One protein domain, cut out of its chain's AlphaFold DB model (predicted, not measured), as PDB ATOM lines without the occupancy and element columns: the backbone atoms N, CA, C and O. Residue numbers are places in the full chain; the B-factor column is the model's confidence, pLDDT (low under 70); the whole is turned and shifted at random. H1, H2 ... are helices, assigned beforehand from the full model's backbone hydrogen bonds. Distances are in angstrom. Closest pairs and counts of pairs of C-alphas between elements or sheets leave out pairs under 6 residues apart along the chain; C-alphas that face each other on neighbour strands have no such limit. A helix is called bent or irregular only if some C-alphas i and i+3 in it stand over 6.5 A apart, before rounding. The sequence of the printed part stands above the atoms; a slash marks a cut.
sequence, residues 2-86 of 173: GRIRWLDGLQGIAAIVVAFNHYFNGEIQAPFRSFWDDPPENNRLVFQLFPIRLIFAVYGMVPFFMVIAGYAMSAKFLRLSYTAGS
ATOM      1  N   GLY A   2     104.403 -69.065  78.003       52.31
ATOM      2  CA  GLY A   2     103.835 -68.688  79.299       52.31
ATOM      3  C   GLY A   2     104.316 -67.322  79.768       52.31
ATOM      4  O   GLY A   2     105.453 -67.176  80.210       52.31
ATOM      5  N   ARG A   3     103.432 -66.324  79.692       58.44
ATOM      6  CA  ARG A   3     103.522 -65.111  80.508       58.44
ATOM      7  C   ARG A   3     103.764 -65.549  81.955       58.44
ATOM      8  O   ARG A   3     103.129 -66.506  82.401       58.44
ATOM      9  N   ILE A   4     104.679 -64.909  82.675       70.19
ATOM     10  CA  ILE A   4     104.903 -65.233  84.084       70.19
ATOM     11  C   ILE A   4     103.703 -64.668  84.861       70.19
ATOM     12  O   ILE A   4     103.748 -63.554  85.366       70.19
ATOM     13  N   ARG A   5     102.591 -65.418  84.879       78.38
ATOM     14  CA  ARG A   5     101.261 -64.940  85.313       78.38
ATOM     15  C   ARG A   5     101.273 -64.383  86.737       78.38
ATOM     16  O   ARG A   5     100.494 -63.491  87.046       78.38
ATOM     17  N   TRP A   6     102.165 -64.888  87.589       79.94
ATOM     18  CA  TRP A   6     102.317 -64.398  88.956       79.94
ATOM     19  C   TRP A   6     102.955 -63.000  89.021       79.94
ATOM     20  O   TRP A   6     102.558 -62.212  89.873       79.94
ATOM     21  N   LEU A   7     103.863 -62.646  88.097       82.94
ATOM     22  CA  LEU A   7     104.425 -61.289  88.008       82.94
ATOM     23  C   LEU A   7     103.368 -60.283  87.550       82.94
ATOM     24  O   LEU A   7     103.287 -59.196  88.114       82.94
ATOM     25  N   ASP A   8     102.521 -60.655  86.580       81.50
ATOM     26  CA  ASP A   8     101.388 -59.806  86.185       81.50
ATOM     27  C   ASP A   8     100.409 -59.615  87.361       81.50
ATOM     28  O   ASP A   8      99.869 -58.526  87.545       81.50
ATOM     29  N   GLY A   9     100.205 -60.657  88.179       84.69
ATOM     30  CA  GLY A   9      99.384 -60.595  89.391       84.69
ATOM     31  C   GLY A   9      99.943 -59.628  90.436       84.69
ATOM     32  O   GLY A   9      99.217 -58.756  90.906       84.69
ATOM     33  N   LEU A  10     101.240 -59.718  90.746       86.56
ATOM     34  CA  LEU A  10     101.913 -58.792  91.667       86.56
ATOM     35  C   LEU A  10     101.881 -57.348  91.162       86.56
ATOM     36  O   LEU A  10     101.627 -56.428  91.938       86.56
ATOM     37  N   GLN A  11     102.085 -57.149  89.858       85.69
ATOM     38  CA  GLN A  11     101.964 -55.836  89.235       85.69
ATOM     39  C   GLN A  11     100.532 -55.289  89.356       85.69
ATOM     40  O   GLN A  11     100.350 -54.104  89.624       85.69
ATOM     41  N   GLY A  12      99.521 -56.148  89.195       86.75
ATOM     42  CA  GLY A  12      98.116 -55.800  89.387       86.75
ATOM     43  C   GLY A  12      97.800 -55.383  90.823       86.75
ATOM     44  O   GLY A  12      97.172 -54.349  91.024       86.75
ATOM     45  N   ILE A  13      98.287 -56.133  91.817       89.06
ATOM     46  CA  ILE A  13      98.126 -55.795  93.242       89.06
ATOM     47  C   ILE A  13      98.744 -54.425  93.534       89.06
ATOM     48  O   ILE A  13      98.082 -53.563  94.106       89.06
ATOM     49  N   ALA A  14      99.980 -54.193  93.084       88.50
ATOM     50  CA  ALA A  14     100.651 -52.911  93.270       88.50
ATOM     51  C   ALA A  14      99.890 -51.760  92.590       88.50
ATOM     52  O   ALA A  14      99.701 -50.706  93.192       88.50
ATOM     53  N   ALA A  15      99.391 -51.972  91.368       87.25
ATOM     54  CA  ALA A  15      98.596 -50.977  90.650       87.25
ATOM     55  C   ALA A  15      97.277 -50.643  91.365       87.25
ATOM     56  O   ALA A  15      96.896 -49.476  91.405       87.25
ATOM     57  N   ILE A  16      96.600 -51.637  91.949       88.69
ATOM     58  CA  ILE A  16      95.377 -51.425  92.736       88.69
ATOM     59  C   ILE A  16      95.684 -50.598  93.981       88.69
ATOM     60  O   ILE A  16      94.970 -49.637  94.243       88.69
ATOM     61  N   VAL A  17      96.751 -50.923  94.717       87.50
ATOM     62  CA  VAL A  17      97.151 -50.156  95.907       87.50
ATOM     63  C   VAL A  17      97.477 -48.703  95.548       87.50
ATOM     64  O   VAL A  17      97.012 -47.786  96.220       87.50
ATOM     65  N   VAL A  18      98.215 -48.470  94.458       85.38
ATOM     66  CA  VAL A  18      98.538 -47.113  93.984       85.38
ATOM     67  C   VAL A  18      97.276 -46.356  93.553       85.38
ATOM     68  O   VAL A  18      97.098 -45.200  93.931       85.38
ATOM     69  N   ALA A  19      96.363 -47.000  92.821       84.56
ATOM     70  CA  ALA A  19      95.093 -46.391  92.426       84.56
ATOM     71  C   ALA A  19      94.206 -46.062  93.639       84.56
ATOM     72  O   ALA A  19      93.632 -44.978  93.706       84.56
ATOM     73  N   PHE A  20      94.130 -46.973  94.612       84.44
ATOM     74  CA  PHE A  20      93.404 -46.772  95.863       84.44
ATOM     75  C   PHE A  20      93.983 -45.587  96.642       84.44
ATOM     76  O   PHE A  20      93.239 -44.720  97.090       84.44
ATOM     77  N   ASN A  21      95.310 -45.492  96.733       81.38
ATOM     78  CA  ASN A  21      95.974 -44.340  97.328       81.38
ATOM     79  C   ASN A  21      95.589 -43.028  96.635       81.38
ATOM     80  O   ASN A  21      95.153 -42.103  97.309       81.38
ATOM     81  N   HIS A  22      95.698 -42.944  95.307       79.19
ATOM     82  CA  HIS A  22      95.333 -41.724  94.573       79.19
ATOM     83  C   HIS A  22      93.867 -41.321  94.767       79.19
ATOM     84  O   HIS A  22      93.545 -40.136  94.745       79.19
ATOM     85  N   TYR A  23      92.979 -42.294  94.964       78.75
ATOM     86  CA  TYR A  23      91.568 -42.019  95.200       78.75
ATOM     87  C   TYR A  23      91.294 -41.520  96.628       78.75
ATOM     88  O   TYR A  23      90.507 -40.598  96.804       78.75
ATOM     89  N   PHE A  24      91.933 -42.109  97.647       78.69
ATOM     90  CA  PHE A  24      91.583 -41.863  99.053       78.69
ATOM     91  C   PHE A  24      92.530 -40.935  99.819       78.69
ATOM     92  O   PHE A  24      92.099 -40.360 100.813       78.69
ATOM     93  N   ASN A  25      93.789 -40.767  99.408       68.50
ATOM     94  CA  ASN A  25      94.793 -40.052 100.210       68.50
ATOM     95  C   ASN A  25      94.451 -38.567 100.444       68.50
ATOM     96  O   ASN A  25      94.849 -38.002 101.459       68.50
ATOM     97  N   GLY A  26      93.677 -37.944  99.548       65.75
ATOM     98  CA  GLY A  26      93.177 -36.575  99.735       65.75
ATOM     99  C   GLY A  26      92.010 -36.451 100.723       65.75
ATOM    100  O   GLY A  26      91.816 -35.389 101.301       65.75
ATOM    101  N   GLU A  27      91.265 -37.534 100.949       71.19
ATOM    102  CA  GLU A  27      90.023 -37.539 101.740       71.19
ATOM    103  C   GLU A  27      90.217 -38.183 103.120       71.19
ATOM    104  O   GLU A  27      89.597 -37.791 104.109       71.19
ATOM    105  N   ILE A  28      91.082 -39.200 103.206       76.25
ATOM    106  CA  ILE A  28      91.315 -39.985 104.417       76.25
ATOM    107  C   ILE A  28      92.816 -40.208 104.582       76.25
ATOM    108  O   ILE A  28      93.403 -41.077 103.947       76.25
ATOM    109  N   GLN A  29      93.430 -39.475 105.507       76.06
ATOM    110  CA  GLN A  29      94.871 -39.576 105.756       76.06
ATOM    111  C   GLN A  29      95.254 -40.761 106.651       76.06
ATOM    112  O   GLN A  29      96.374 -41.259 106.576       76.06
ATOM    113  N   ALA A  30      94.337 -41.227 107.508       79.31
ATOM    114  CA  ALA A  30      94.665 -42.186 108.562       79.31
ATOM    115  C   ALA A  30      95.339 -43.487 108.060       79.31
ATOM    116  O   ALA A  30      96.350 -43.877 108.650       79.31
ATOM    117  N   PRO A  31      94.870 -44.136 106.970       77.62
ATOM    118  CA  PRO A  31      95.491 -45.349 106.426       77.62
ATOM    119  C   PRO A  31      96.899 -45.159 105.856       77.62
ATOM    120  O   PRO A  31      97.664 -46.120 105.811       77.62
ATOM    121  N   PHE A  32      97.253 -43.943 105.440       75.25
ATOM    122  CA  PHE A  32      98.529 -43.639 104.781       75.25
ATOM    123  C   PHE A  32      99.621 -43.189 105.758       75.25
ATOM    124  O   PHE A  32     100.775 -43.007 105.368       75.25
ATOM    125  N   ARG A  33      99.279 -43.067 107.044       78.75
ATOM    126  CA  ARG A  33     100.224 -42.770 108.123       78.75
ATOM    127  C   ARG A  33     101.186 -43.932 108.360       78.75
ATOM    128  O   ARG A  33     100.866 -45.108 108.163       78.75
ATOM    129  N   SER A  34     102.394 -43.589 108.789       72.19
ATOM    130  CA  SER A  34     103.470 -44.544 109.051       72.19
ATOM    131  C   SER A  34     103.626 -44.819 110.546       72.19
ATOM    132  O   SER A  34     103.065 -44.143 111.395       72.19
ATOM    133  N   PHE A  35     104.471 -45.794 110.871       73.50
ATOM    134  CA  PHE A  35     104.851 -46.082 112.251       73.50
ATOM    135  C   PHE A  35     105.688 -44.977 112.918       73.50
ATOM    136  O   PHE A  35     105.878 -44.989 114.129       73.50
ATOM    137  N   TRP A  36     106.175 -44.043 112.101       74.06
ATOM    138  CA  TRP A  36     106.914 -42.843 112.489       74.06
ATOM    139  C   TRP A  36     106.042 -41.580 112.483       74.06
ATOM    140  O   TRP A  36     106.582 -40.485 112.378       74.06
ATOM    141  N   ASP A  37     104.716 -41.719 112.483       80.00
ATOM    142  CA  ASP A  37     103.826 -40.560 112.418       80.00
ATOM    143  C   ASP A  37     103.906 -39.699 113.689       80.00
ATOM    144  O   ASP A  37     104.098 -40.223 114.790       80.00
ATOM    145  N   ASP A  38     103.746 -38.387 113.521       79.25
ATOM    146  CA  ASP A  38     103.827 -37.386 114.588       79.25
ATOM    147  C   ASP A  38     102.539 -36.539 114.593       79.25
ATOM    148  O   ASP A  38     102.149 -36.010 113.547       79.25
ATOM    149  N   PRO A  39     101.827 -36.408 115.728       86.56
ATOM    150  CA  PRO A  39     102.109 -36.989 117.043       86.56
ATOM    151  C   PRO A  39     101.915 -38.523 117.117       86.56
ATOM    152  O   PRO A  39     101.077 -39.069 116.391       86.56
ATOM    153  N   PRO A  40     102.627 -39.245 118.016       83.00
ATOM    154  CA  PRO A  40     102.603 -40.715 118.095       83.00
ATOM    155  C   PRO A  40     101.214 -41.341 118.301       83.00
ATOM    156  O   PRO A  40     100.989 -42.514 117.993       83.00
ATOM    157  N   GLU A  41     100.254 -40.582 118.830       85.25
ATOM    158  CA  GLU A  41      98.850 -40.975 118.989       85.25
ATOM    159  C   GLU A  41      98.186 -41.352 117.660       85.25
ATOM    160  O   GLU A  41      97.272 -42.178 117.638       85.25
ATOM    161  N   ASN A  42      98.671 -40.794 116.550       82.12
ATOM    162  CA  ASN A  42      98.142 -41.039 115.215       82.12
ATOM    163  C   ASN A  42      98.499 -42.426 114.644       82.12
ATOM    164  O   ASN A  42      97.894 -42.851 113.654       82.12
ATOM    165  N   ASN A  43      99.427 -43.149 115.280       78.75
ATOM    166  CA  ASN A  43      99.889 -44.484 114.891       78.75
ATOM    167  C   ASN A  43      99.302 -45.616 115.778       78.75
ATOM    168  O   ASN A  43      99.966 -46.596 116.118       78.75
ATOM    169  N   ARG A  44      98.051 -45.473 116.235       83.50
ATOM    170  CA  ARG A  44      97.395 -46.440 117.146       83.50
ATOM    171  C   ARG A  44      96.284 -47.259 116.482       83.50
ATOM    172  O   ARG A  44      95.409 -47.786 117.167       83.50
ATOM    173  N   LEU A  45      96.287 -47.358 115.153       84.62
ATOM    174  CA  LEU A  45      95.200 -47.963 114.382       84.62
ATOM    175  C   LEU A  45      95.595 -49.351 113.868       84.62
ATOM    176  O   LEU A  45      96.677 -49.556 113.328       84.62
ATOM    177  N   VAL A  46      94.685 -50.322 113.989       84.38
ATOM    178  CA  VAL A  46      94.953 -51.739 113.661       84.38
ATOM    179  C   VAL A  46      95.402 -51.932 112.208       84.38
ATOM    180  O   VAL A  46      96.246 -52.777 111.924       84.38
ATOM    181  N   PHE A  47      94.893 -51.125 111.275       82.44
ATOM    182  CA  PHE A  47      95.255 -51.214 109.858       82.44
ATOM    183  C   PHE A  47      96.685 -50.739 109.541       82.44
ATOM    184  O   PHE A  47      97.179 -51.000 108.446       82.44
ATOM    185  N   GLN A  48      97.373 -50.087 110.488       83.81
ATOM    186  CA  GLN A  48      98.793 -49.726 110.374       83.81
ATOM    187  C   GLN A  48      99.720 -50.916 110.690       83.81
ATOM    188  O   GLN A  48     100.934 -50.839 110.486       83.81
ATOM    189  N   LEU A  49      99.171 -52.048 111.142       84.62
ATOM    190  CA  LEU A  49      99.932 -53.262 111.420       84.62
ATOM    191  C   LEU A  49     100.099 -54.138 110.173       84.62
ATOM    192  O   LEU A  49      99.284 -54.146 109.246       84.62
ATOM    193  N   PHE A  50     101.172 -54.927 110.166       82.44
ATOM    194  CA  PHE A  50     101.357 -55.992 109.186       82.44
ATOM    195  C   PHE A  50     100.328 -57.121 109.422       82.44
ATOM    196  O   PHE A  50     100.065 -57.448 110.580       82.44
ATOM    197  N   PRO A  51      99.762 -57.751 108.372       86.62
ATOM    198  CA  PRO A  51     100.011 -57.522 106.943       86.62
ATOM    199  C   PRO A  51      99.136 -56.430 106.305       86.62
ATOM    200  O   PRO A  51      99.391 -56.048 105.164       86.62
ATOM    201  N   ILE A  52      98.126 -55.916 107.014       87.12
ATOM    202  CA  ILE A  52      97.090 -55.012 106.479       87.12
ATOM    203  C   ILE A  52      97.699 -53.731 105.895       87.12
ATOM    204  O   ILE A  52      97.296 -53.286 104.820       87.12
ATOM    205  N   ARG A  53      98.740 -53.194 106.536       84.56
ATOM    206  CA  ARG A  53      99.439 -51.988 106.082       84.56
ATOM    207  C   ARG A  53     100.007 -52.081 104.666       84.56
ATOM    208  O   ARG A  53     100.158 -51.052 104.015       84.56
ATOM    209  N   LEU A  54     100.290 -53.283 104.153       85.56
ATOM    210  CA  LEU A  54     100.761 -53.446 102.771       85.56
ATOM    211  C   LEU A  54      99.763 -52.885 101.751       85.56
ATOM    212  O   LEU A  54     100.181 -52.397 100.706       85.56
ATOM    213  N   ILE A  55      98.466 -52.886 102.070       85.50
ATOM    214  CA  ILE A  55      97.403 -52.355 101.205       85.50
ATOM    215  C   ILE A  55      97.484 -50.822 101.087       85.50
ATOM    216  O   ILE A  55      96.985 -50.259 100.120       85.50
ATOM    217  N   PHE A  56      98.154 -50.149 102.026       82.00
ATOM    218  CA  PHE A  56      98.283 -48.686 102.076       82.00
ATOM    219  C   PHE A  56      99.729 -48.201 101.882       82.00
ATOM    220  O   PHE A  56     100.004 -47.004 101.916       82.00
ATOM    221  N   ALA A  57     100.678 -49.114 101.652       81.81
ATOM    222  CA  ALA A  57     102.107 -48.822 101.555       81.81
ATOM    223  C   ALA A  57     102.510 -48.240 100.184       81.81
ATOM    224  O   ALA A  57     103.383 -48.781  99.499       81.81
ATOM    225  N   VAL A  58     101.894 -47.128  99.772       78.62
ATOM    226  CA  VAL A  58     102.088 -46.514  98.445       78.62
ATOM    227  C   VAL A  58     103.561 -46.273  98.099       78.62
ATOM    228  O   VAL A  58     103.997 -46.638  97.007       78.62
ATOM    229  N   TYR A  59     104.344 -45.756  99.051       80.00
ATOM    230  CA  TYR A  59     105.762 -45.440  98.861       80.00
ATOM    231  C   TYR A  59     106.601 -46.667  98.487       80.00
ATOM    232  O   TYR A  59     107.573 -46.546  97.749       80.00
ATOM    233  N   GLY A  60     106.211 -47.859  98.955       83.31
ATOM    234  CA  GLY A  60     106.839 -49.119  98.557       83.31
ATOM    235  C   GLY A  60     106.245 -49.709  97.275       83.31
ATOM    236  O   GLY A  60     106.961 -50.330  96.491       83.31
ATOM    237  N   MET A  61     104.951 -49.500  97.025       87.19
ATOM    238  CA  MET A  61     104.247 -50.120  95.897       87.19
ATOM    239  C   MET A  61     104.607 -49.514  94.540       87.19
ATOM    240  O   MET A  61     104.674 -50.252  93.557       87.19
ATOM    241  N   VAL A  62     104.897 -48.211  94.467       84.38
ATOM    242  CA  VAL A  62     105.362 -47.564  93.224       84.38
ATOM    243  C   VAL A  62     106.706 -48.138  92.741       84.38
ATOM    244  O   VAL A  62     106.756 -48.644  91.614       84.38
ATOM    245  N   PRO A  63     107.793 -48.138  93.542       88.75
ATOM    246  CA  PRO A  63     109.053 -48.743  93.118       88.75
ATOM    247  C   PRO A  63     108.915 -50.252  92.894       88.75
ATOM    248  O   PRO A  63     109.481 -50.771  91.933       88.75
ATOM    249  N   PHE A  64     108.105 -50.955  93.694       88.25
ATOM    250  CA  PHE A  64     107.827 -52.376  93.479       88.25
ATOM    251  C   PHE A  64     107.183 -52.639  92.108       88.25
ATOM    252  O   PHE A  64     107.660 -53.487  91.354       88.25
ATOM    253  N   PHE A  65     106.159 -51.863  91.736       86.38
ATOM    254  CA  PHE A  65     105.532 -51.926  90.415       86.38
ATOM    255  C   PHE A  65     106.556 -51.699  89.297       86.38
ATOM    256  O   PHE A  65     106.579 -52.456  88.325       86.38
ATOM    257  N   MET A  66     107.419 -50.687  89.435       85.38
ATOM    258  CA  MET A  66     108.416 -50.343  88.416       85.38
ATOM    259  C   MET A  66     109.487 -51.425  88.255       85.38
ATOM    260  O   MET A  66     109.793 -51.809  87.126       85.38
ATOM    261  N   VAL A  67     110.021 -51.962  89.357       90.50
ATOM    262  CA  VAL A  67     111.056 -53.008  89.331       90.50
ATOM    263  C   VAL A  67     110.507 -54.306  88.747       90.50
ATOM    264  O   VAL A  67     111.123 -54.886  87.853       90.50
ATOM    265  N   ILE A  68     109.324 -54.746  89.189       89.56
ATOM    266  CA  ILE A  68     108.686 -55.970  88.689       89.56
ATOM    267  C   ILE A  68     108.335 -55.840  87.203       89.56
ATOM    268  O   ILE A  68     108.626 -56.749  86.419       89.56
ATOM    269  N   ALA A  69     107.769 -54.702  86.790       84.12
ATOM    270  CA  ALA A  69     107.474 -54.439  85.385       84.12
ATOM    271  C   ALA A  69     108.752 -54.398  84.535       84.12
ATOM    272  O   ALA A  69     108.794 -55.002  83.462       84.12
ATOM    273  N   GLY A  70     109.798 -53.721  85.017       85.19
ATOM    274  CA  GLY A  70     111.101 -53.640  84.361       85.19
ATOM    275  C   GLY A  70     111.723 -55.018  84.166       85.19
ATOM    276  O   GLY A  70     112.062 -55.386  83.044       85.19
ATOM    277  N   TYR A  71     111.775 -55.827  85.226       87.94
ATOM    278  CA  TYR A  71     112.264 -57.202  85.161       87.94
ATOM    279  C   TYR A  71     111.469 -58.050  84.160       87.94
ATOM    280  O   TYR A  71     112.059 -58.703  83.296       87.94
ATOM    281  N   ALA A  72     110.134 -58.016  84.228       84.50
ATOM    282  CA  ALA A  72     109.277 -58.791  83.334       84.50
ATOM    283  C   ALA A  72     109.472 -58.398  81.858       84.50
ATOM    284  O   ALA A  72     109.510 -59.270  80.984       84.50
ATOM    285  N   MET A  73     109.629 -57.101  81.572       79.94
ATOM    286  CA  MET A  73     109.915 -56.601  80.225       79.94
ATOM    287  C   MET A  73     111.305 -57.027  79.742       79.94
ATOM    288  O   MET A  73     111.409 -57.581  78.648       79.94
ATOM    289  N   SER A  74     112.346 -56.843  80.557       84.50
ATOM    290  CA  SER A  74     113.726 -57.206  80.209       84.50
ATOM    291  C   SER A  74     113.884 -58.708  79.986       84.50
ATOM    292  O   SER A  74     114.441 -59.130  78.976       84.50
ATOM    293  N   ALA A  75     113.322 -59.540  80.868       83.56
ATOM    294  CA  ALA A  75     113.359 -60.995  80.728       83.56
ATOM    295  C   ALA A  75     112.631 -61.470  79.460       83.56
ATOM    296  O   ALA A  75     113.095 -62.383  78.772       83.56
ATOM    297  N   LYS A  76     111.497 -60.841  79.121       78.50
ATOM    298  CA  LYS A  76     110.774 -61.118  77.874       78.50
ATOM    299  C   LYS A  76     111.599 -60.716  76.651       78.50
ATOM    300  O   LYS A  76     111.639 -61.475  75.685       78.50
ATOM    301  N   PHE A  77     112.235 -59.549  76.693       77.94
ATOM    302  CA  PHE A  77     113.043 -59.031  75.594       77.94
ATOM    303  C   PHE A  77     114.261 -59.915  75.326       77.94
ATOM    304  O   PHE A  77     114.440 -60.350  74.196       77.94
ATOM    305  N   LEU A  78     115.016 -60.276  76.371       81.94
ATOM    306  CA  LEU A  78     116.168 -61.176  76.266       81.94
ATOM    307  C   LEU A  78     115.782 -62.525  75.646       81.94
ATOM    308  O   LEU A  78     116.430 -63.014  74.732       81.94
ATOM    309  N   ARG A  79     114.672 -63.131  76.080       79.38
ATOM    310  CA  ARG A  79     114.207 -64.396  75.484       79.38
ATOM    311  C   ARG A  79     113.830 -64.242  74.011       79.38
ATOM    312  O   ARG A  79     114.098 -65.137  73.210       79.38
ATOM    313  N   LEU A  80     113.201 -63.123  73.658       76.31
ATOM    314  CA  LEU A  80     112.805 -62.845  72.284       76.31
ATOM    315  C   LEU A  80     114.025 -62.556  71.396       76.31
ATOM    316  O   LEU A  80     114.033 -63.023  70.263       76.31
ATOM    317  N   SER A  81     115.071 -61.895  71.902       76.75
ATOM    318  CA  SER A  81     116.316 -61.680  71.150       76.75
ATOM    319  C   SER A  81     117.043 -62.991  70.852       76.75
ATOM    320  O   SER A  81     117.518 -63.171  69.735       76.75
ATOM    321  N   TYR A  82     117.046 -63.952  71.785       78.50
ATOM    322  CA  TYR A  82     117.617 -65.285  71.538       78.50
ATOM    323  C   TYR A  82     116.816 -66.132  70.534       78.50
ATOM    324  O   TYR A  82     117.380 -67.028  69.918       78.50
ATOM    325  N   THR A  83     115.512 -65.875  70.372       75.00
ATOM    326  CA  THR A  83     114.618 -66.734  69.568       75.00
ATOM    327  C   THR A  83     114.295 -66.150  68.189       75.00
ATOM    328  O   THR A  83     114.136 -66.897  67.231       75.00
ATOM    329  N   ALA A  84     114.148 -64.827  68.076       66.81
ATOM    330  CA  ALA A  84     113.592 -64.180  66.885       66.81
ATOM    331  C   ALA A  84     114.642 -63.756  65.846       66.81
ATOM    332  O   ALA A  84     114.256 -63.394  64.737       66.81
ATOM    333  N   GLY A  85     115.939 -63.760  66.184       63.53
ATOM    334  CA  GLY A  85     117.065 -63.503  65.267       63.53
ATOM    335  C   GLY A  85     117.127 -62.113  64.605       63.53
ATOM    336  O   GLY A  85     118.156 -61.757  64.045       63.53
ATOM    337  N   SER A  86     116.058 -61.315  64.669       70.25
ATOM    338  CA  SER A  86     115.934 -60.002  64.035       70.25
ATOM    339  C   SER A  86     115.729 -58.914  65.086       70.25
ATOM    340  O   SER A  86     114.633 -58.739  65.626       70.25
TER     341      SER A  86
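This is residues 2 to 86 of the 173 residues of the protein "Acyl_transf_3 domain-containing protein" of Exophiala spinifera (UniProt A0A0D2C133). Two long helices, H1 and H4, lie side by side and run opposite ways, and at one end of the pair sits a loose head of loops with the two short helices H2 and H3. H1 leads into this head, the chain winds through it, and H4 folds back along H1 and runs on past it, so that its last part, with residues 77 to 86, sticks out at the end away from the head. The printed part has 85 residues with four named helices, in the order H1, H2, H3, H4, and no named strand; the class is all helix. The whole is only just loose, close to extended, with a radius of gyration of the C-alphas of 17.5 A, and its C-alphas span 61 by 22 by 19 A.

The printed part begins at Gly 2, and H1 follows as residues 5 to 24, from C-alpha 5 at (101.261, -64.940, 85.313) to C-alpha 24 at (91.583, -41.863, 99.053), a length of 28.5 A from first to last C-alpha. Residues 25 to 39 hold no named element. H2 is residues 40 to 43, with C-alpha 40 at (102.603, -40.715, 118.095). H3 is residues 52 to 56, from Ile 52 to Phe 56. H4 is residues 58 to 84, the longest helix with 27 residues, and it measures 38.0 A from first to last C-alpha; C-alpha 84 is at (113.592, -64.180, 66.885). H4 is neither bent nor irregular, but only just: C-alphas 59 and 62 are 6.0 A apart.

H1 and H4 touch, with 20 pairs of C-alphas within 8 A. Their closest C-alphas are those of Ala 14 and Met 61, 5.3 A apart. Their lines stand at a shallow tilt of 32 degrees, and they run opposite ways; their centres are 15.2 A apart. H1 and H3 only just touch, with 3 pairs of C-alphas within 8 A. H1 touches H3 with residues 17 to 21 alone, and the closest C-alphas of the two are those of Val 17 and Ile 55, 5.7 A apart. H3 and H4 meet only through their link, the single residue Ala 57. H2 touches no helix: it is apart from H1, from H3 and from H4. In H1 every O i to N i+4 pair is within hydrogen-bond range, while in H4 22 of 23 are. In H3 0 of 1 such pairs is within range, beside 2 of 2 O i to N i+3 pairs, and H2, with 4 residues, is too short for an O i to N i+4 pair.

The outline is a rod, and the two C-alphas farthest apart, those of Glu 41 and Gly 85, are 61.0 A from each other. Residues 36 to 41 stand free, and so do residues 77 to 86, of which 77 to 84 belong to H4. Without these stretches the body has 69 residues and spans 44 by 23 by 15 A, with a radius of gyration of 13.9 A. The printed part has no cut and runs from residue 2 to residue 86; its first and last C-alphas are 21.3 A apart. The link from H1 to H2 is long, with 15 residues; that from H2 to H3 is short, with 8, and that from H3 to H4 is tight. The mean pLDDT of the printed part is 80.7, and confidence is low, under 70, at residues 2 to 3, 25 to 26 and 84 to 85.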